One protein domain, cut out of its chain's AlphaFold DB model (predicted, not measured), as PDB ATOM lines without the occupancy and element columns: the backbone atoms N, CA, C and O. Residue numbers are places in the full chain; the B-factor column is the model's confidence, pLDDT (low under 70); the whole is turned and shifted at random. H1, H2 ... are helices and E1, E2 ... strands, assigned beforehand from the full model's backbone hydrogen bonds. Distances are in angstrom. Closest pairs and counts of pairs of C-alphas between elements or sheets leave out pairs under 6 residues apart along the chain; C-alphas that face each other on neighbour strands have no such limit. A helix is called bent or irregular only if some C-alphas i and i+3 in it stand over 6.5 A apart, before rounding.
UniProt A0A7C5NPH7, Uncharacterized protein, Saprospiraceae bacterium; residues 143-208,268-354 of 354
ATOM      1  N   GLU A 143     386.774 204.465 229.287       92.62
ATOM      2  CA  GLU A 143     386.306 203.557 228.235       92.62
ATOM      3  C   GLU A 143     384.794 203.324 228.329       92.62
ATOM      4  O   GLU A 143     384.080 203.508 227.348       92.62
ATOM      5  N   LYS A 144     384.274 203.023 229.530       90.81
ATOM      6  CA  LYS A 144     382.826 202.879 229.758       90.81
ATOM      7  C   LYS A 144     382.085 204.171 229.410       90.81
ATOM      8  O   LYS A 144     381.092 204.127 228.697       90.81
ATOM      9  N   ASN A 145     382.594 205.319 229.852       92.25
ATOM     10  CA  ASN A 145     381.979 206.612 229.566       92.25
ATOM     11  C   ASN A 145     381.966 206.953 228.067       92.25
ATOM     12  O   ASN A 145     381.041 207.621 227.621       92.25
ATOM     13  N   GLU A 146     382.979 206.550 227.301       94.00
ATOM     14  CA  GLU A 146     383.028 206.739 225.846       94.00
ATOM     15  C   GLU A 146     382.009 205.848 225.129       94.00
ATOM     16  O   GLU A 146     381.279 206.330 224.266       94.00
ATOM     17  N   VAL A 147     381.898 204.581 225.538       94.81
ATOM     18  CA  VAL A 147     380.905 203.645 224.994       94.81
ATOM     19  C   VAL A 147     379.481 204.115 225.308       94.81
ATOM     20  O   VAL A 147     378.641 204.181 224.414       94.81
ATOM     21  N   GLU A 148     379.213 204.508 226.552       94.25
ATOM     22  CA  GLU A 148     377.909 205.042 226.949       94.25
ATOM     23  C   GLU A 148     377.592 206.374 226.267       94.25
ATOM     24  O   GLU A 148     376.448 206.605 225.891       94.25
ATOM     25  N   ALA A 149     378.593 207.238 226.062       93.56
ATOM     26  CA  ALA A 149     378.408 208.491 225.336       93.56
ATOM     27  C   ALA A 149     378.003 208.295 223.878       93.56
ATOM     28  O   ALA A 149     377.316 209.150 223.337       93.56
ATOM     29  N   ALA A 150     378.472 207.220 223.249       95.00
ATOM     30  CA  ALA A 150     378.141 206.905 221.868       95.00
ATOM     31  C   ALA A 150     376.769 206.228 221.730       95.00
ATOM     32  O   ALA A 150     376.178 206.278 220.656       95.00
ATOM     33  N   PHE A 151     376.287 205.565 222.785       95.81
ATOM     34  CA  PHE A 151     375.013 204.848 222.766       95.81
ATOM     35  C   PHE A 151     373.839 205.716 223.223       95.81
ATOM     36  O   PHE A 151     372.817 205.772 222.545       95.81
ATOM     37  N   PHE A 152     373.963 206.376 224.377       96.94
ATOM     38  CA  PHE A 152     372.877 207.159 224.960       96.94
ATOM     39  C   PHE A 152     372.813 208.560 224.364       96.94
ATOM     40  O   PHE A 152     373.827 209.249 224.272       96.94
ATOM     41  N   THR A 153     371.600 209.013 224.059       96.25
ATOM     42  CA  THR A 153     371.354 210.365 223.556       96.25
ATOM     43  C   THR A 153     371.671 211.396 224.637       96.25
ATOM     44  O   THR A 153     371.165 211.307 225.762       96.25
ATOM     45  N   ASP A 154     372.500 212.390 224.306       94.88
ATOM     46  CA  ASP A 154     372.797 213.504 225.209       94.88
ATOM     47  C   ASP A 154     371.719 214.593 225.129       94.88
ATOM     48  O   ASP A 154     371.195 214.926 224.062       94.88
ATOM     49  N   ARG A 155     371.415 215.194 226.280       92.62
ATOM     50  CA  ARG A 155     370.417 216.258 226.428       92.62
ATOM     51  C   ARG A 155     370.644 217.473 225.513       92.62
ATOM     52  O   ARG A 155     369.715 218.249 225.276       92.62
ATOM     53  N   TRP A 156     371.863 217.692 225.031       90.38
ATOM     54  CA  TRP A 156     372.229 218.851 224.208       90.38
ATOM     55  C   TRP A 156     372.567 218.504 222.759       90.38
ATOM     56  O   TRP A 156     373.038 219.373 222.031       90.38
ATOM     57  N   GLU A 157     372.353 217.256 222.351       90.62
ATOM     58  CA  GLU A 157     372.777 216.757 221.043       90.62
ATOM     59  C   GLU A 157     371.700 216.922 219.971       90.62
ATOM     60  O   GLU A 157     371.971 217.443 218.892       90.62
ATOM     61  N   THR A 158     370.470 216.495 220.263       91.69
ATOM     62  CA  THR A 158     369.395 216.451 219.261       91.69
ATOM     63  C   THR A 158     368.532 217.702 219.337       91.69
ATOM     64  O   THR A 158     367.631 217.763 220.172       91.69
ATOM     65  N   GLU A 159     368.815 218.695 218.492       94.06
ATOM     66  CA  GLU A 159     368.024 219.925 218.335       94.06
ATOM     67  C   GLU A 159     366.835 219.721 217.386       94.06
ATOM     68  O   GLU A 159     366.965 219.101 216.330       94.06
ATOM     69  N   LEU A 160     365.673 220.261 217.760       92.88
ATOM     70  CA  LEU A 160     364.465 220.264 216.941       92.88
ATOM     71  C   LEU A 160     364.158 221.676 216.450       92.88
ATOM     72  O   LEU A 160     363.738 222.540 217.225       92.88
ATOM     73  N   GLU A 161     364.282 221.892 215.142       88.75
ATOM     74  CA  GLU A 161     363.895 223.158 214.512       88.75
ATOM     75  C   GLU A 161     362.397 223.435 214.712       88.75
ATOM     76  O   GLU A 161     362.006 224.531 215.113       88.75
ATOM     77  N   MET A 162     361.559 222.413 214.506       89.69
ATOM     78  CA  MET A 162     360.104 222.459 214.672       89.69
ATOM     79  C   MET A 162     359.594 221.158 215.315       89.69
ATOM     80  O   MET A 162     360.297 220.147 215.260       89.69
ATOM     81  N   PRO A 163     358.379 221.134 215.900       88.88
ATOM     82  CA  PRO A 163     357.804 219.911 216.469       88.88
ATOM     83  C   PRO A 163     357.794 218.719 215.506       88.88
ATOM     84  O   PRO A 163     358.100 217.602 215.911       88.88
ATOM     85  N   ASP A 164     357.504 218.964 214.227       90.25
ATOM     86  CA  ASP A 164     357.415 217.916 213.204       90.25
ATOM     87  C   ASP A 164     358.778 217.354 212.777       90.25
ATOM     88  O   ASP A 164     358.842 216.277 212.186       90.25
ATOM     89  N   SER A 165     359.888 218.021 213.111       92.88
ATOM     90  CA  SER A 165     361.243 217.546 212.794       92.88
ATOM     91  C   SER A 165     361.634 216.277 213.560       92.88
ATOM     92  O   SER A 165     362.658 215.672 213.256       92.88
ATOM     93  N   ILE A 166     360.836 215.868 214.554       94.69
ATOM     94  CA  ILE A 166     361.084 214.671 215.362       94.69
ATOM     95  C   ILE A 166     360.887 213.369 214.569       94.69
ATOM     96  O   ILE A 166     361.444 212.331 214.922       94.69
ATOM     97  N   TRP A 167     360.083 213.386 213.502       95.38
ATOM     98  CA  TRP A 167     359.738 212.172 212.765       95.38
ATOM     99  C   TRP A 167     360.944 211.612 211.997       95.38
ATOM    100  O   TRP A 167     361.641 212.323 211.281       95.38
ATOM    101  N   GLY A 168     361.185 210.309 212.143       93.56
ATOM    102  CA  GLY A 168     362.362 209.609 211.624       93.56
ATOM    103  C   GLY A 168     363.521 209.504 212.621       93.56
ATOM    104  O   GLY A 168     364.487 208.800 212.331       93.56
ATOM    105  N   MET A 169     363.432 210.159 213.783       95.44
ATOM    106  CA  MET A 169     364.469 210.105 214.815       95.44
ATOM    107  C   MET A 169     364.345 208.877 215.728       95.44
ATOM    108  O   MET A 169     363.264 208.310 215.926       95.44
ATOM    109  N   GLU A 170     365.471 208.502 216.330       96.19
ATOM    110  CA  GLU A 170     365.588 207.493 217.383       96.19
ATOM    111  C   GLU A 170     366.413 208.074 218.532       96.19
ATOM    112  O   GLU A 170     367.458 208.677 218.298       96.19
ATOM    113  N   ILE A 171     365.932 207.908 219.764       96.38
ATOM    114  CA  ILE A 171     366.628 208.349 220.976       96.38
ATOM    115  C   ILE A 171     366.824 207.186 221.949       96.38
ATOM    116  O   ILE A 171     365.971 206.301 222.077       96.38
ATOM    117  N   HIS A 172     367.938 207.234 222.671       97.25
ATOM    118  CA  HIS A 172     368.358 206.241 223.652       97.25
ATOM    119  C   HIS A 172     368.450 206.896 225.035       97.25
ATOM    120  O   HIS A 172     369.439 207.574 225.332       97.25
ATOM    121  N   PRO A 173     367.416 206.752 225.879       96.88
ATOM    122  CA  PRO A 173     367.394 207.376 227.196       96.88
ATOM    123  C   PRO A 173     368.390 206.729 228.158       96.88
ATOM    124  O   PRO A 173     368.680 205.541 228.060       96.88
ATOM    125  N   PHE A 174     368.860 207.513 229.127       95.75
ATOM    126  CA  PHE A 174     369.867 207.105 230.110       95.75
ATOM    127  C   PHE A 174     369.276 206.757 231.484       95.75
ATOM    128  O   PHE A 174     369.815 205.928 232.211       95.75
ATOM    129  N   PHE A 175     368.147 207.368 231.844       95.19
ATOM    130  CA  PHE A 175     367.396 207.030 233.053       95.19
ATOM    131  C   PHE A 175     365.933 206.771 232.729       95.19
ATOM    132  O   PHE A 175     365.355 207.417 231.852       95.19
ATOM    133  N   ARG A 176     365.322 205.885 233.512       94.88
ATOM    134  CA  ARG A 176     363.882 205.650 233.576       94.88
ATOM    135  C   ARG A 176     363.387 205.982 234.980       94.88
ATOM    136  O   ARG A 176     363.913 205.495 235.972       94.88
ATOM    137  N   ILE A 177     362.360 206.815 235.070       95.00
ATOM    138  CA  ILE A 177     361.671 207.145 236.316       95.00
ATOM    139  C   ILE A 177     360.277 206.542 236.266       95.00
ATOM    140  O   ILE A 177     359.504 206.804 235.345       95.00
ATOM    141  N   HIS A 178     359.942 205.753 237.275       93.81
ATOM    142  CA  HIS A 178     358.626 205.161 237.450       93.81
ATOM    143  C   HIS A 178     357.698 206.194 238.094       93.81
ATOM    144  O   HIS A 178     357.811 206.483 239.279       93.81
ATOM    145  N   LEU A 179     356.741 206.744 237.346       91.38
ATOM    146  CA  LEU A 179     355.895 207.853 237.817       91.38
ATOM    147  C   LEU A 179     355.008 207.490 239.024       91.38
ATOM    148  O   LEU A 179     354.558 208.370 239.753       91.38
ATOM    149  N   LYS A 180     354.754 206.195 239.259       89.12
ATOM    150  CA  LYS A 180     353.902 205.712 240.358       89.12
ATOM    151  C   LYS A 180     354.532 205.918 241.740       89.12
ATOM    152  O   LYS A 180     353.829 206.276 242.681       89.12
ATOM    153  N   ASP A 181     355.821 205.627 241.875       87.38
ATOM    154  CA  ASP A 181     356.561 205.646 243.144       87.38
ATOM    155  C   ASP A 181     357.812 206.537 243.097       87.38
ATOM    156  O   ASP A 181     358.494 206.711 244.107       87.38
ATOM    157  N   ASN A 182     358.051 207.167 241.946       89.75
ATOM    158  CA  ASN A 182     359.202 207.991 241.618       89.75
ATOM    159  C   ASN A 182     360.538 207.237 241.654       89.75
ATOM    160  O   ASN A 182     361.579 207.880 241.765       89.75
ATOM    161  N   THR A 183     360.524 205.901 241.568       92.44
ATOM    162  CA  THR A 183     361.751 205.093 241.532       92.44
ATOM    163  C   THR A 183     362.568 205.461 240.304       92.44
ATOM    164  O   THR A 183     362.037 205.494 239.193       92.44
ATOM    165  N   GLN A 184     363.845 205.765 240.514       93.94
ATOM    166  CA  GLN A 184     364.778 206.153 239.465       93.94
ATOM    167  C   GLN A 184     365.709 204.987 239.170       93.94
ATOM    168  O   GLN A 184     366.421 204.503 240.048       93.94
ATOM    169  N   GLU A 185     365.731 204.583 237.913       91.81
ATOM    170  CA  GLU A 185     366.506 203.465 237.412       91.81
ATOM    171  C   GLU A 185     367.458 203.967 236.331       91.81
ATOM    172  O   GLU A 185     367.050 204.639 235.378       91.81
ATOM    173  N   ARG A 186     368.743 203.662 236.501       92.12
ATOM    174  CA  ARG A 186     369.760 203.877 235.476       92.12
ATOM    175  C   ARG A 186     369.591 202.793 234.420       92.12
ATOM    176  O   ARG A 186     369.588 201.621 234.777       92.12
ATOM    177  N   LEU A 187     369.447 203.191 233.161       93.25
ATOM    178  CA  LEU A 187     369.364 202.250 232.052       93.25
ATOM    179  C   LEU A 187     370.768 201.838 231.621       93.25
ATOM    180  O   LEU A 187     371.686 202.658 231.562       93.25
ATOM    181  N   GLU A 188     370.911 200.570 231.275       91.62
ATOM    182  CA  GLU A 188     372.132 199.998 230.739       91.62
ATOM    183  C   GLU A 188     372.012 199.787 229.231       91.62
ATOM    184  O   GLU A 188     370.927 199.653 228.664       91.62
ATOM    185  N   ILE A 189     373.158 199.708 228.555       91.94
ATOM    186  CA  ILE A 189     373.199 199.402 227.115       91.94
ATOM    187  C   ILE A 189     372.545 198.037 226.840       91.94
ATOM    188  O   ILE A 189     371.899 197.852 225.808       91.94
ATOM    189  N   ALA A 190     372.679 197.096 227.782       90.44
ATOM    190  CA  ALA A 190     372.073 195.769 227.713       90.44
ATOM    191  C   ALA A 190     370.535 195.814 227.657       90.44
ATOM    192  O   ALA A 190     369.942 195.009 226.942       90.44
ATOM    193  N   ASP A 191     369.909 196.807 228.298       89.94
ATOM    194  CA  ASP A 191     368.455 196.997 228.264       89.94
ATOM    195  C   ASP A 191     367.971 197.418 226.868       89.94
ATOM    196  O   ASP A 191     366.771 197.402 226.584       89.94
ATOM    197  N   SER A 192     368.889 197.851 225.989       91.31
ATOM    198  CA  SER A 192     368.637 198.249 224.599       91.31
ATOM    199  C   SER A 192     367.411 199.162 224.446       91.31
ATOM    200  O   SER A 192     366.660 199.060 223.468       91.31
ATOM    201  N   THR A 193     367.183 200.041 225.425       95.69
ATOM    202  CA  THR A 193     365.983 200.876 225.453       95.69
ATOM    203  C   THR A 193     366.089 201.962 224.383       95.69
ATOM    204  O   THR A 193     367.076 202.694 224.308       95.69
ATOM    205  N   SER A 194     365.068 202.059 223.533       97.00
ATOM    206  CA  SER A 194     365.019 203.005 222.416       97.00
ATOM    207  C   SER A 194     363.611 203.549 222.223       97.00
ATOM    208  O   SER A 194     362.638 202.795 222.332       97.00
ATOM    209  N   ILE A 195     363.506 204.824 221.862       97.25
ATOM    210  CA  ILE A 195     362.252 205.473 221.479       97.25
ATOM    211  C   ILE A 195     362.395 205.965 220.039       97.25
ATOM    212  O   ILE A 195     363.289 206.750 219.735       97.25
ATOM    213  N   ARG A 196     361.522 205.493 219.149       97.38
ATOM    214  CA  ARG A 196     361.533 205.791 217.712       97.38
ATOM    215  C   ARG A 196     360.292 206.562 217.309       97.38
ATOM    216  O   ARG A 196     359.178 206.194 217.681       97.38
ATOM    217  N   PHE A 197     360.484 207.571 216.478       96.88
ATOM    218  CA  PHE A 197     359.420 208.387 215.910       96.88
ATOM    219  C   PHE A 197     359.276 208.028 214.433       96.88
ATOM    220  O   PHE A 197     360.205 208.210 213.654       96.88
ATOM    221  N   ILE A 198     358.134 207.479 214.025       96.06
ATOM    222  CA  ILE A 198     357.956 206.868 212.701       96.06
ATOM    223  C   ILE A 198     356.862 207.599 211.925       96.06
ATOM    224  O   ILE A 198     355.720 207.664 212.375       96.06
ATOM    225  N   GLU A 199     357.195 208.066 210.721       94.56
ATOM    226  CA  GLU A 199     356.235 208.523 209.709       94.56
ATOM    227  C   GLU A 199     355.997 207.410 208.679       94.56
ATOM    228  O   GLU A 199     356.924 206.896 208.050       94.56
ATOM    229  N   LYS A 200     354.734 207.032 208.480       92.44
ATOM    230  CA  LYS A 200     354.313 206.049 207.482       92.44
ATOM    231  C   LYS A 200     353.494 206.724 206.391       92.44
ATOM    232  O   LYS A 200     352.376 207.169 206.631       92.44
ATOM    233  N   VAL A 201     354.019 206.721 205.167       90.31
ATOM    234  CA  VAL A 201     353.361 207.307 203.990       90.31
ATOM    235  C   VAL A 201     352.733 206.209 203.126       90.31
ATOM    236  O   VAL A 201     353.418 205.325 202.619       90.31
ATOM    237  N   THR A 202     351.416 206.263 202.924       86.88
ATOM    238  CA  THR A 202     350.665 205.348 202.051       86.88
ATOM    239  C   THR A 202     350.152 206.093 200.823       86.88
ATOM    240  O   THR A 202     349.351 207.019 200.943       86.88
ATOM    241  N   ILE A 203     350.565 205.664 199.628       86.38
ATOM    242  CA  ILE A 203     350.155 206.264 198.351       86.38
ATOM    243  C   ILE A 203     349.099 205.374 197.685       86.38
ATOM    244  O   ILE A 203     349.363 204.228 197.325       86.38
ATOM    245  N   ILE A 204     347.890 205.900 197.495       82.38
ATOM    246  CA  ILE A 204     346.768 205.212 196.847       82.38
ATOM    247  C   ILE A 204     346.530 205.825 195.466       82.38
ATOM    248  O   ILE A 204     346.103 206.974 195.346       82.38
ATOM    249  N   ASP A 205     346.727 205.031 194.414       78.19
ATOM    250  CA  ASP A 205     346.408 205.425 193.041       78.19
ATOM    251  C   ASP A 205     344.904 205.258 192.756       78.19
ATOM    252  O   ASP A 205     344.383 204.145 192.621       78.19
ATOM    253  N   LYS A 206     344.177 206.378 192.647       70.31
ATOM    254  CA  LYS A 206     342.731 206.377 192.363       70.31
ATOM    255  C   LYS A 206     342.404 206.177 190.876       70.31
ATOM    256  O   LYS A 206     341.222 206.180 190.526       70.31
ATOM    257  N   THR A 207     343.385 205.987 189.988       62.91
ATOM    258  CA  THR A 207     343.129 205.824 188.543       62.91
ATOM    259  C   THR A 207     342.599 204.440 188.150       62.91
ATOM    260  O   THR A 207     341.924 204.310 187.126       62.91
ATOM    261  N   LYS A 208     342.765 203.402 188.982       52.94
ATOM    262  CA  LYS A 208     342.196 202.064 188.724       52.94
ATOM    263  C   LYS A 208     340.767 201.910 189.266       52.94
ATOM    264  O   LYS A 208     340.504 201.111 190.159       52.94
ATOM    265  N   LYS A 268     345.219 210.900 189.824       71.50
ATOM    266  CA  LYS A 268     344.738 211.285 191.157       71.50
ATOM    267  C   LYS A 268     345.368 210.352 192.191       71.50
ATOM    268  O   LYS A 268     344.843 209.266 192.437       71.50
ATOM    269  N   LEU A 269     346.485 210.765 192.775       78.25
ATOM    270  CA  LEU A 269     347.095 210.089 193.917       78.25
ATOM    271  C   LEU A 269     346.430 210.581 195.214       78.25
ATOM    272  O   LEU A 269     346.037 211.740 195.318       78.25
ATOM    273  N   LYS A 270     346.236 209.693 196.192       82.88
ATOM    274  CA  LYS A 270     345.911 210.056 197.580       82.88
ATOM    275  C   LYS A 270     347.078 209.622 198.451       82.88
ATOM    276  O   LYS A 270     347.358 208.430 198.504       82.88
ATOM    277  N   ILE A 271     347.710 210.570 199.124       84.69
ATOM    278  CA  ILE A 271     348.766 210.315 200.102       84.69
ATOM    279  C   ILE A 271     348.109 210.309 201.487       84.69
ATOM    280  O   ILE A 271     347.245 211.136 201.764       84.69
ATOM    281  N   ILE A 272     348.431 209.321 202.317       87.69
ATOM    282  CA  ILE A 272     347.985 209.222 203.710       87.69
ATOM    283  C   ILE A 272     349.239 209.099 204.564       87.69
ATOM    284  O   ILE A 272     349.997 208.151 204.370       87.69
ATOM    285  N   LYS A 273     349.440 210.036 205.488       90.19
ATOM    286  CA  LYS A 273     350.525 210.001 206.468       90.19
ATOM    287  C   LYS A 273     349.982 209.534 207.814       90.19
ATOM    288  O   LYS A 273     348.913 209.965 208.238       90.19
ATOM    289  N   GLU A 274     350.694 208.625 208.461       93.56
ATOM    290  CA  GLU A 274     350.388 208.155 209.809       93.56
ATOM    291  C   GLU A 274     351.647 208.234 210.668       93.56
ATOM    292  O   GLU A 274     352.710 207.793 210.236       93.56
ATOM    293  N   TYR A 275     351.511 208.752 211.885       95.69
ATOM    294  CA  TYR A 275     352.630 208.962 212.795       95.69
ATOM    295  C   TYR A 275     352.545 208.029 214.000       95.69
ATOM    296  O   TYR A 275     351.463 207.802 214.555       95.69
ATOM    297  N   PHE A 276     353.688 207.485 214.409       95.69
ATOM    298  CA  PHE A 276     353.788 206.545 215.519       95.69
ATOM    299  C   PHE A 276     354.988 206.859 216.406       95.69
ATOM    300  O   PHE A 276     356.056 207.207 215.913       95.69
ATOM    301  N   VAL A 277     354.821 206.663 217.710       96.00
ATOM    302  CA  VAL A 277     355.927 206.570 218.664       96.00
ATOM    303  C   VAL A 277     356.058 205.112 219.082       96.00
ATOM    304  O   VAL A 277     355.106 204.522 219.595       96.00
ATOM    305  N   GLU A 278     357.217 204.514 218.839       95.56
ATOM    306  CA  GLU A 278     357.532 203.147 219.243       95.56
ATOM    307  C   GLU A 278     358.573 203.148 220.357       95.56
ATOM    308  O   GLU A 278     359.628 203.756 220.226       95.56
ATOM    309  N   VAL A 279     358.293 202.431 221.441       94.88
ATOM    310  CA  VAL A 279     359.236 202.223 222.541       94.88
ATOM    311  C   VAL A 279     359.599 200.751 222.553       94.88
ATOM    312  O   VAL A 279     358.707 199.904 222.578       94.88
ATOM    313  N   ARG A 280     360.893 200.443 222.543       95.31
ATOM    314  CA  ARG A 280     361.414 199.088 222.727       95.31
ATOM    315  C   ARG A 280     362.311 199.067 223.956       95.31
ATOM    316  O   ARG A 280     363.080 200.005 224.145       95.31
ATOM    317  N   SER A 281     362.203 198.035 224.779       92.69
ATOM    318  CA  SER A 281     363.047 197.845 225.959       92.69
ATOM    319  C   SER A 281     363.163 196.357 226.262       92.69
ATOM    320  O   SER A 281     362.160 195.642 226.235       92.69
ATOM    321  N   ILE A 282     364.380 195.904 226.544       90.44
ATOM    322  CA  ILE A 282     364.660 194.572 227.067       90.44
ATOM    323  C   ILE A 282     364.568 194.681 228.587       90.44
ATOM    324  O   ILE A 282     365.324 195.419 229.213       90.44
ATOM    325  N   LEU A 283     363.588 194.000 229.174       85.44
ATOM    326  CA  LEU A 283     363.376 193.981 230.615       85.44
ATOM    327  C   LEU A 283     364.015 192.736 231.212       85.44
ATOM    328  O   LEU A 283     363.768 191.629 230.738       85.44
ATOM    329  N   HIS A 284     364.785 192.940 232.274       79.88
ATOM    330  CA  HIS A 284     365.375 191.883 233.081       79.88
ATOM    331  C   HIS A 284     364.585 191.746 234.385       79.88
ATOM    332  O   HIS A 284     364.385 192.732 235.097       79.88
ATOM    333  N   TYR A 285     364.108 190.538 234.676       79.19
ATOM    334  CA  TYR A 285     363.351 190.218 235.885       79.19
ATOM    335  C   TYR A 285     364.220 189.503 236.926       79.19
ATOM    336  O   TYR A 285     365.226 188.874 236.597       79.19
ATOM    337  N   ASP A 286     363.815 189.585 238.198       70.69
ATOM    338  CA  ASP A 286     364.554 189.018 239.340       70.69
ATOM    339  C   ASP A 286     364.674 187.481 239.291       70.69
ATOM    340  O   ASP A 286     365.543 186.894 239.934       70.69
ATOM    341  N   ASP A 287     363.798 186.812 238.541       76.69
ATOM    342  CA  ASP A 287     363.832 185.368 238.284       76.69
ATOM    343  C   ASP A 287     364.782 184.976 237.135       76.69
ATOM    344  O   ASP A 287     364.948 183.790 236.842       76.69
ATOM    345  N   GLY A 288     365.443 185.961 236.522       77.38
ATOM    346  CA  GLY A 288     366.327 185.790 235.377       77.38
ATOM    347  C   GLY A 288     365.601 185.760 234.033       77.38
ATOM    348  O   GLY A 288     366.260 185.564 233.008       77.38
ATOM    349  N   GLU A 289     364.276 185.950 233.998       83.94
ATOM    350  CA  GLU A 289     363.550 186.088 232.739       83.94
ATOM    351  C   GLU A 289     363.918 187.397 232.032       83.94
ATOM    352  O   GLU A 289     364.133 188.447 232.644       83.94
ATOM    353  N   VAL A 290     363.993 187.320 230.703       87.19
ATOM    354  CA  VAL A 290     364.288 188.457 229.834       87.19
ATOM    355  C   VAL A 290     363.146 188.616 228.844       87.19
ATOM    356  O   VAL A 290     362.843 187.688 228.093       87.19
ATOM    357  N   GLU A 291     362.529 189.794 228.817       90.12
ATOM    358  CA  GLU A 291     361.388 190.085 227.949       90.12
ATOM    359  C   GLU A 291     361.677 191.295 227.050       90.12
ATOM    360  O   GLU A 291     361.923 192.399 227.532       90.12
ATOM    361  N   ASP A 292     361.627 191.103 225.728       92.56
ATOM    362  CA  ASP A 292     361.722 192.193 224.747       92.56
ATOM    363  C   ASP A 292     360.332 192.801 224.537       92.56
ATOM    364  O   ASP A 292     359.485 192.245 223.828       92.56
ATOM    365  N   LYS A 293     360.076 193.937 225.192       93.00
ATOM    366  CA  LYS A 293     358.800 194.643 225.084       93.00
ATOM    367  C   LYS A 293     358.849 195.709 224.020       93.00
ATOM    368  O   LYS A 293     359.752 196.545 223.980       93.00
ATOM    369  N   LYS A 294     357.779 195.741 223.228       94.25
ATOM    370  CA  LYS A 294     357.506 196.798 222.264       94.25
ATOM    371  C   LYS A 294     356.144 197.427 222.532       94.25
ATOM    372  O   LYS A 294     355.123 196.744 222.533       94.25
ATOM    373  N   TRP A 295     356.132 198.744 222.694       93.31
ATOM    374  CA  TRP A 295     354.924 199.558 222.764       93.31
ATOM    375  C   TRP A 295     354.841 200.461 221.542       93.31
ATOM    376  O   TRP A 295     355.854 200.966 221.059       93.31
ATOM    377  N   THR A 296     353.634 200.672 221.026       94.19
ATOM    378  CA  THR A 296     353.407 201.487 219.831       94.19
ATOM    379  C   THR A 296     352.205 202.387 220.045       94.19
ATOM    380  O   THR A 296     351.099 201.918 220.313       94.19
ATOM    381  N   TYR A 297     352.426 203.685 219.890       94.38
ATOM    382  CA  TYR A 297     351.435 204.727 220.107       94.38
ATOM    383  C   TYR A 297     351.182 205.451 218.793       94.38
ATOM    384  O   TYR A 297     352.074 206.099 218.254       94.38
ATOM    385  N   LYS A 298     349.961 205.350 218.265       94.56
ATOM    386  CA  LYS A 298     349.561 206.110 217.077       94.56
ATOM    387  C   LYS A 298     349.213 207.543 217.473       94.56
ATOM    388  O   LYS A 298     348.329 207.734 218.311       94.56
ATOM    389  N   VAL A 299     349.876 208.509 216.849       94.81
ATOM    390  CA  VAL A 299     349.731 209.945 217.113       94.81
ATOM    391  C   VAL A 299     348.741 210.559 216.125       94.81
ATOM    392  O   VAL A 299     348.788 210.280 214.926       94.81
ATOM    393  N   LYS A 300     347.818 211.373 216.644       92.38
ATOM    394  CA  LYS A 300     346.830 212.140 215.873       92.38
ATOM    395  C   LYS A 300     347.311 213.553 215.592       92.38
ATOM    396  O   LYS A 300     347.257 213.998 214.452       92.38
ATOM    397  N   HIS A 301     347.745 214.238 216.647       91.25
ATOM    398  CA  HIS A 301     348.107 215.647 216.620       91.25
ATOM    399  C   HIS A 301     349.292 215.899 217.547       91.25
ATOM    400  O   HIS A 301     349.482 215.184 218.534       91.25
ATOM    401  N   LEU A 302     350.050 216.945 217.231       93.62
ATOM    402  CA  LEU A 302     351.073 217.508 218.098       93.62
ATOM    403  C   LEU A 302     350.627 218.885 218.578       93.62
ATOM    404  O   LEU A 302     350.066 219.670 217.810       93.62
ATOM    405  N   LYS A 303     350.905 219.192 219.841       94.69
ATOM    406  CA  LYS A 303     350.736 220.533 220.404       94.69
ATOM    407  C   LYS A 303     352.016 220.938 221.110       94.69
ATOM    408  O   LYS A 303     352.481 220.219 221.984       94.69
ATOM    409  N   GLU A 304     352.568 222.092 220.761       95.06
ATOM    410  CA  GLU A 304     353.706 222.661 221.486       95.06
ATOM    411  C   GLU A 304     353.220 223.691 222.509       95.06
ATOM    412  O   GLU A 304     352.312 224.485 222.247       95.06
ATOM    413  N   ARG A 305     353.833 223.668 223.691       95.06
ATOM    414  CA  ARG A 305     353.679 224.669 224.743       95.06
ATOM    415  C   ARG A 305     355.056 225.165 225.157       95.06
ATOM    416  O   ARG A 305     356.020 224.403 225.161       95.06
ATOM    417  N   GLU A 306     355.126 226.429 225.545       94.88
ATOM    418  CA  GLU A 306     356.346 227.056 226.041       94.88
ATOM    419  C   GLU A 306     356.144 227.545 227.478       94.88
ATOM    420  O   GLU A 306     355.161 228.223 227.783       94.88
ATOM    421  N   ASP A 307     357.104 227.237 228.346       93.00
ATOM    422  CA  ASP A 307     357.266 227.849 229.658       93.00
ATOM    423  C   ASP A 307     358.385 228.898 229.610       93.00
ATOM    424  O   ASP A 307     359.575 228.599 229.728       93.00
ATOM    425  N   ALA A 308     357.996 230.164 229.472       88.62
ATOM    426  CA  ALA A 308     358.929 231.288 229.447       88.62
ATOM    427  C   ALA A 308     359.676 231.508 230.780       88.62
ATOM    428  O   ALA A 308     360.631 232.286 230.816       88.62
ATOM    429  N   THR A 309     359.256 230.858 231.872       88.50
ATOM    430  CA  THR A 309     359.897 230.962 233.191       88.50
ATOM    431  C   THR A 309     360.977 229.906 233.425       88.50
ATOM    432  O   THR A 309     361.689 229.972 234.431       88.50
ATOM    433  N   ALA A 310     361.152 228.968 232.488       86.50
ATOM    434  CA  ALA A 310     362.169 227.933 232.572       86.50
ATOM    435  C   ALA A 310     363.586 228.529 232.672       86.50
ATOM    436  O   ALA A 310     363.977 229.426 231.921       86.50
ATOM    437  N   GLY A 311     364.383 227.997 233.601       82.44
ATOM    438  CA  GLY A 311     365.781 228.395 233.762       82.44
ATOM    439  C   GLY A 311     366.668 228.000 232.565       82.44
ATOM    440  O   GLY A 311     366.249 227.222 231.708       82.44
ATOM    441  N   PRO A 312     367.933 228.463 232.518       81.88
ATOM    442  CA  PRO A 312     368.852 228.206 231.396       81.88
ATOM    443  C   PRO A 312     369.090 226.718 231.091       81.88
ATOM    444  O   PRO A 312     369.233 226.337 229.933       81.88
ATOM    445  N   ASP A 313     369.077 225.885 232.133       82.38
ATOM    446  CA  ASP A 313     369.211 224.424 232.055       82.38
ATOM    447  C   ASP A 313     367.878 223.712 232.353       82.38
ATOM    448  O   ASP A 313     367.866 222.576 232.845       82.38
ATOM    449  N   GLY A 314     366.752 224.409 232.188       86.00
ATOM    450  CA  GLY A 314     365.403 223.894 232.413       86.00
ATOM    451  C   GLY A 314     364.825 223.198 231.184       86.00
ATOM    452  O   GLY A 314     365.461 223.105 230.133       86.00
ATOM    453  N   GLU A 315     363.611 222.691 231.330       92.12
ATOM    454  CA  GLU A 315     362.773 222.263 230.213       92.12
ATOM    455  C   GLU A 315     361.861 223.438 229.869       92.12
ATOM    456  O   GLU A 315     361.097 223.888 230.716       92.12
ATOM    457  N   ARG A 316     362.014 223.992 228.666       94.25
ATOM    458  CA  ARG A 316     361.318 225.208 228.229       94.25
ATOM    459  C   ARG A 316     360.159 224.901 227.302       94.25
ATOM    460  O   ARG A 316     359.122 225.545 227.403       94.25
ATOM    461  N   PHE A 317     360.335 223.949 226.395       96.06
ATOM    462  CA  PHE A 317     359.285 223.571 225.458       96.06
ATOM    463  C   PHE A 317     358.767 222.186 225.812       96.06
ATOM    464  O   PHE A 317     359.536 221.304 226.194       96.06
ATOM    465  N   GLN A 318     357.463 222.004 225.671       96.38
ATOM    466  CA  GLN A 318     356.787 220.729 225.839       96.38
ATOM    467  C   GLN A 318     355.999 220.440 224.567       96.38
ATOM    468  O   GLN A 318     355.126 221.217 224.187       96.38
ATOM    469  N   ILE A 319     356.292 219.314 223.930       96.19
ATOM    470  CA  ILE A 319     355.529 218.787 222.805       96.19
ATOM    471  C   ILE A 319     354.625 217.676 223.338       96.19
ATOM    472  O   ILE A 319     355.096 216.657 223.838       96.19
ATOM    473  N   GLU A 320     353.322 217.889 223.239       96.69
ATOM    474  CA  GLU A 320     352.273 216.936 223.579       96.69
ATOM    475  C   GLU A 320     351.870 216.150 222.327       96.69
ATOM    476  O   GLU A 320     351.430 216.732 221.333       96.69
ATOM    477  N   PHE A 321     352.004 214.825 222.382       95.44
ATOM    478  CA  PHE A 321     351.545 213.901 221.348       95.44
ATOM    479  C   PHE A 321     350.176 213.364 221.754       95.44
ATOM    480  O   PHE A 321     350.060 212.527 222.655       95.44
ATOM    481  N   GLU A 322     349.129 213.816 221.073       94.56
ATOM    482  CA  GLU A 322     347.785 213.287 221.282       94.56
ATOM    483  C   GLU A 322     347.660 211.920 220.611       94.56
ATOM    484  O   GLU A 322     347.809 211.792 219.393       94.56
ATOM    485  N   THR A 323     347.378 210.882 221.396       92.38
ATOM    486  CA  THR A 323     347.310 209.504 220.901       92.38
ATOM    487  C   THR A 323     345.884 209.096 220.520       92.38
ATOM    488  O   THR A 323     344.887 209.659 220.973       92.38
ATOM    489  N   ASN A 324     345.754 208.087 219.651       85.06
ATOM    490  CA  ASN A 324     344.446 207.529 219.288       85.06
ATOM    491  C   ASN A 324     343.702 206.904 220.478       85.06
ATOM    492  O   ASN A 324     342.471 206.920 220.500       85.06
ATOM    493  N   LYS A 325     344.454 206.284 221.389       80.62
ATOM    494  CA  LYS A 325     343.982 205.558 222.568       80.62
ATOM    495  C   LYS A 325     345.023 205.739 223.675       80.62
ATOM    496  O   LYS A 325     346.197 205.469 223.433       80.62
ATOM    497  N   GLY A 326     344.570 206.100 224.872       81.31
ATOM    498  CA  GLY A 326     345.419 206.250 226.054       81.31
ATOM    499  C   GLY A 326     345.685 207.704 226.431       81.31
ATOM    500  O   GLY A 326     345.034 208.624 225.938       81.31
ATOM    501  N   GLU A 327     346.619 207.879 227.360       88.62
ATOM    502  CA  GLU A 327     347.081 209.190 227.807       88.62
ATOM    503  C   GLU A 327     347.983 209.839 226.736       88.62
ATOM    504  O   GLU A 327     348.604 209.129 225.931       88.62
ATOM    505  N   PRO A 328     348.029 211.182 226.681       92.94
ATOM    506  CA  PRO A 328     348.991 211.893 225.848       92.94
ATOM    507  C   PRO A 328     350.427 211.578 226.277       92.94
ATOM    508  O   PRO A 328     350.697 211.237 227.428       92.94
ATOM    509  N   LEU A 329     351.350 211.700 225.326       95.75
ATOM    510  CA  LEU A 329     352.787 211.564 225.574       95.75
ATOM    511  C   LEU A 329     353.400 212.961 225.580       95.75
ATOM    512  O   LEU A 329     352.930 213.832 224.847       95.75
ATOM    513  N   TYR A 330     354.464 213.172 226.347       96.94
ATOM    514  CA  TYR A 330     355.103 214.484 226.441       96.94
ATOM    515  C   TYR A 330     356.596 214.385 226.158       96.94
ATOM    516  O   TYR A 330     357.293 213.614 226.805       96.94
ATOM    517  N   LEU A 331     357.100 215.179 225.220       96.94
ATOM    518  CA  LEU A 331     358.529 215.374 224.984       96.94
ATOM    519  C   LEU A 331     358.919 216.760 225.482       96.94
ATOM    520  O   LEU A 331     358.299 217.756 225.117       96.94
ATOM    521  N   TYR A 332     359.956 216.824 226.301       96.50
ATOM    522  CA  TYR A 332     360.447 218.055 226.895       96.50
ATOM    523  C   TYR A 332     361.752 218.463 226.230       96.50
ATOM    524  O   TYR A 332     362.670 217.649 226.095       96.50
ATOM    525  N   LEU A 333     361.850 219.736 225.855       96.19
ATOM    526  CA  LEU A 333     363.021 220.309 225.210       96.19
ATOM    527  C   LEU A 333     363.650 221.403 226.070       96.19
ATOM    528  O   LEU A 333     362.975 222.126 226.806       96.19
ATOM    529  N   THR A 334     364.961 221.559 225.936       95.06
ATOM    530  CA  THR A 334     365.727 222.645 226.557       95.06
ATOM    531  C   THR A 334     365.435 223.999 225.889       95.06
ATOM    532  O   THR A 334     364.796 224.046 224.836       95.06
ATOM    533  N   PRO A 335     365.945 225.132 226.414       93.06
ATOM    534  CA  PRO A 335     365.831 226.424 225.735       93.06
ATOM    535  C   PRO A 335     366.477 226.478 224.346       93.06
ATOM    536  O   PRO A 335     366.124 227.349 223.557       93.06
ATOM    537  N   LYS A 336     367.401 225.555 224.043       93.44
ATOM    538  CA  LYS A 336     367.999 225.372 222.712       93.44
ATOM    539  C   LYS A 336     367.202 224.399 221.837       93.44
ATOM    540  O   LYS A 336     367.734 223.892 220.866       93.44
ATOM    541  N   ARG A 337     365.969 224.067 222.230       93.94
ATOM    542  CA  ARG A 337     365.105 223.085 221.561       93.94
ATOM    543  C   ARG A 337     365.751 221.701 221.406       93.94
ATOM    544  O   ARG A 337     365.371 220.945 220.520       93.94
ATOM    545  N   THR A 338     366.687 221.341 222.287       95.81
ATOM    546  CA  THR A 338     367.272 219.995 222.312       95.81
ATOM    547  C   THR A 338     366.467 219.048 223.194       95.81
ATOM    548  O   THR A 338     365.914 219.482 224.205       95.81
ATOM    549  N   ILE A 339     366.402 217.762 222.845       95.50
ATOM    550  CA  ILE A 339     365.628 216.751 223.587       95.50
ATOM    551  C   ILE A 339     366.197 216.545 224.999       95.50
ATOM    552  O   ILE A 339     367.361 216.204 225.164       95.50
ATOM    553  N   SER A 340     365.365 216.724 226.028       95.62
ATOM    554  CA  SER A 340     365.754 216.620 227.445       95.62
ATOM    555  C   SER A 340     365.204 215.369 228.118       95.62
ATOM    556  O   SER A 340     365.944 214.603 228.741       95.62
ATOM    557  N   SER A 341     363.894 215.165 228.014       96.56
ATOM    558  CA  SER A 341     363.211 214.025 228.612       96.56
ATOM    559  C   SER A 341     361.908 213.722 227.881       96.56
ATOM    560  O   SER A 341     361.427 214.536 227.091       96.56
ATOM    561  N   MET A 342     361.341 212.546 228.130       96.81
ATOM    562  CA  MET A 342     360.078 212.132 227.534       96.81
ATOM    563  C   MET A 342     359.226 211.331 228.519       96.81
ATOM    564  O   MET A 342     359.697 210.365 229.111       96.81
ATOM    565  N   GLU A 343     357.960 211.701 228.674       96.50
ATOM    566  CA  GLU A 343     356.966 210.983 229.470       96.50
ATOM    567  C   GLU A 343     356.085 210.115 228.567       96.50
ATOM    568  O   GLU A 343     355.481 210.581 227.598       96.50
ATOM    569  N   LEU A 344     356.052 208.823 228.890       92.56
ATOM    570  CA  LEU A 344     355.435 207.755 228.115       92.56
ATOM    571  C   LEU A 344     354.714 206.796 229.068       92.56
ATOM    572  O   LEU A 344     355.320 205.913 229.686       92.56
ATOM    573  N   GLY A 345     353.397 206.967 229.192       89.25
ATOM    574  CA  GLY A 345     352.570 206.166 230.093       89.25
ATOM    575  C   GLY A 345     353.019 206.299 231.548       89.25
ATOM    576  O   GLY A 345     352.909 207.359 232.147       89.25
ATOM    577  N   LYS A 346     353.534 205.216 232.139       91.69
ATOM    578  CA  LYS A 346     353.951 205.183 233.556       91.69
ATOM    579  C   LYS A 346     355.411 205.580 233.779       91.69
ATOM    580  O   LYS A 346     355.884 205.498 234.914       91.69
ATOM    581  N   PHE A 347     356.122 205.955 232.721       94.44
ATOM    582  CA  PHE A 347     357.555 206.195 232.764       94.44
ATOM    583  C   PHE A 347     357.900 207.596 232.284       94.44
ATOM    584  O   PHE A 347     357.326 208.089 231.315       94.44
ATOM    585  N   ARG A 348     358.903 208.192 232.921       96.38
ATOM    586  CA  ARG A 348     359.630 209.346 232.402       96.38
ATOM    587  C   ARG A 348     361.052 208.929 232.076       96.38
ATOM    588  O   ARG A 348     361.765 208.427 232.936       96.38
ATOM    589  N   TYR A 349     361.463 209.152 230.845       96.88
ATOM    590  CA  TYR A 349     362.784 208.835 230.339       96.88
ATOM    591  C   TYR A 349     363.632 210.099 230.297       96.88
ATOM    592  O   TYR A 349     363.201 211.099 229.727       96.88
ATOM    593  N   LEU A 350     364.825 210.075 230.885       96.25
ATOM    594  CA  LEU A 350     365.747 211.211 230.871       96.25
ATOM    595  C   LEU A 350     366.919 210.928 229.933       96.25
ATOM    596  O   LEU A 350     367.461 209.821 229.936       96.25
ATOM    597  N   MET A 351     367.323 211.934 229.160       96.31
ATOM    598  CA  MET A 351     368.533 211.866 228.341       96.31
ATOM    599  C   MET A 351     369.791 211.988 229.207       96.31
ATOM    600  O   MET A 351     369.747 212.438 230.358       96.31
ATOM    601  N   ARG A 352     370.941 211.598 228.658       94.12
ATOM    602  CA  ARG A 352     372.220 211.704 229.361       94.12
ATOM    603  C   ARG A 352     372.551 213.169 229.669       94.12
ATOM    604  O   ARG A 352     372.300 214.068 228.869       94.12
ATOM    605  N   GLY A 353     373.112 213.412 230.857       88.44
ATOM    606  CA  GLY A 353     373.504 214.754 231.310       88.44
ATOM    607  C   GLY A 353     372.395 215.576 231.981       88.44
ATOM    608  O   GLY A 353     372.630 216.759 232.272       88.44
ATOM    609  N   HIS A 354     371.230 214.961 232.225       86.38
ATOM    610  CA  HIS A 354     370.091 215.565 232.915       86.38
ATOM    611  C   HIS A 354     370.407 216.014 234.350       86.38
ATOM    612  O   HIS A 354     371.109 215.288 235.097       86.38
TER     613      HIS A 354
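This is residues 143 to 208 and 268 to 354 of the 354 residues of an uncharacterized protein of Saprospiraceae bacterium (UniProt A0A7C5NPH7). One long antiparallel sheet, twisted, folds back on itself: short strands E2, E1, E9, E8 and E7 make one leaf, long strands E5, E4 and E3 the other, with E6 as the hinge. The ribbon of E3 and E4 runs out to one end of the domain, short helix H2 packs on the sheet near the hinge, and H1 lies off the sheet. The printed part has 153 residues, two named helices and then nine named strands, mostly strand in class. It is compact, with a radius of gyration of the C-alphas of 17.2 A and spans of 57 by 44 by 33 A.

Find C-alpha 143 at (386.306, 203.557, 228.235); from there H1 runs to residue 151, 12.6 A. H2 is residues 163 to 166, neither bent nor irregular, but only just: C-alphas 163 and 166 are 6.3 A apart. Next come E1, residues 175 to 178, E2, 183 to 186, and E3, 194 to 205, 34.9 A long. After the cut, find C-alpha 269 at (347.095, 210.089, 193.917), where E4 begins; it runs 46.9 A to residue 284. E5, residues 290 to 306, spans 39.6 A and bends by 86 degrees at residue 300. E6 is residues 317 to 323, 19.0 A; E7 329 to 333; E8 339 to 344; and E9 347 to 350, ending at (365.747, 211.211, 230.871).

Read the sheet in the order E2, E1, E9, E8, E7, E6, E5, E4, E3; its edge strands are E2 and E3. E4 to E9 form a meander, each strand the antiparallel neighbour of the one before. The two leaves of this folded sheet face each other with 13 pairs of C-alphas within 11 A. Between E3 and E4, look at N 196 and O 278, 2.8 A. E5 is staggered: residues 290 to 299 pair with E4, as N 295 and O 279, 2.8 A, and 299 to 306 with E6, as N 303 and O 320, 2.9 A. E1 and E9 are antiparallel, with N 177 and O 348 at 2.7 A. Residues 170 to 171 pair with 195 to 196 of E3. H2 is on the sheet at a height of 6.4 A, only just over none of its strands: two of its four C-alphas fall on E6. The closest C-alphas of H2 and E3 are those of Ile 166 and Phe 197, 6.5 A. H1 is not on the sheet. In H1 every O i to N i+4 pair is within hydrogen-bond range; H2 is too short for one, and its one O i to N i+3 pair is out of range.

The C-alphas farthest apart, Glu 143 and Lys 208, are 59.2 A apart. Residues 209 to 267 are not printed; C-alphas 208 and 268 are 9.9 A apart across this cut. Of the links printed whole, H1 to H2 is long. Mean pLDDT of the printed part is 91.1; residues 207 to 208 are under 70.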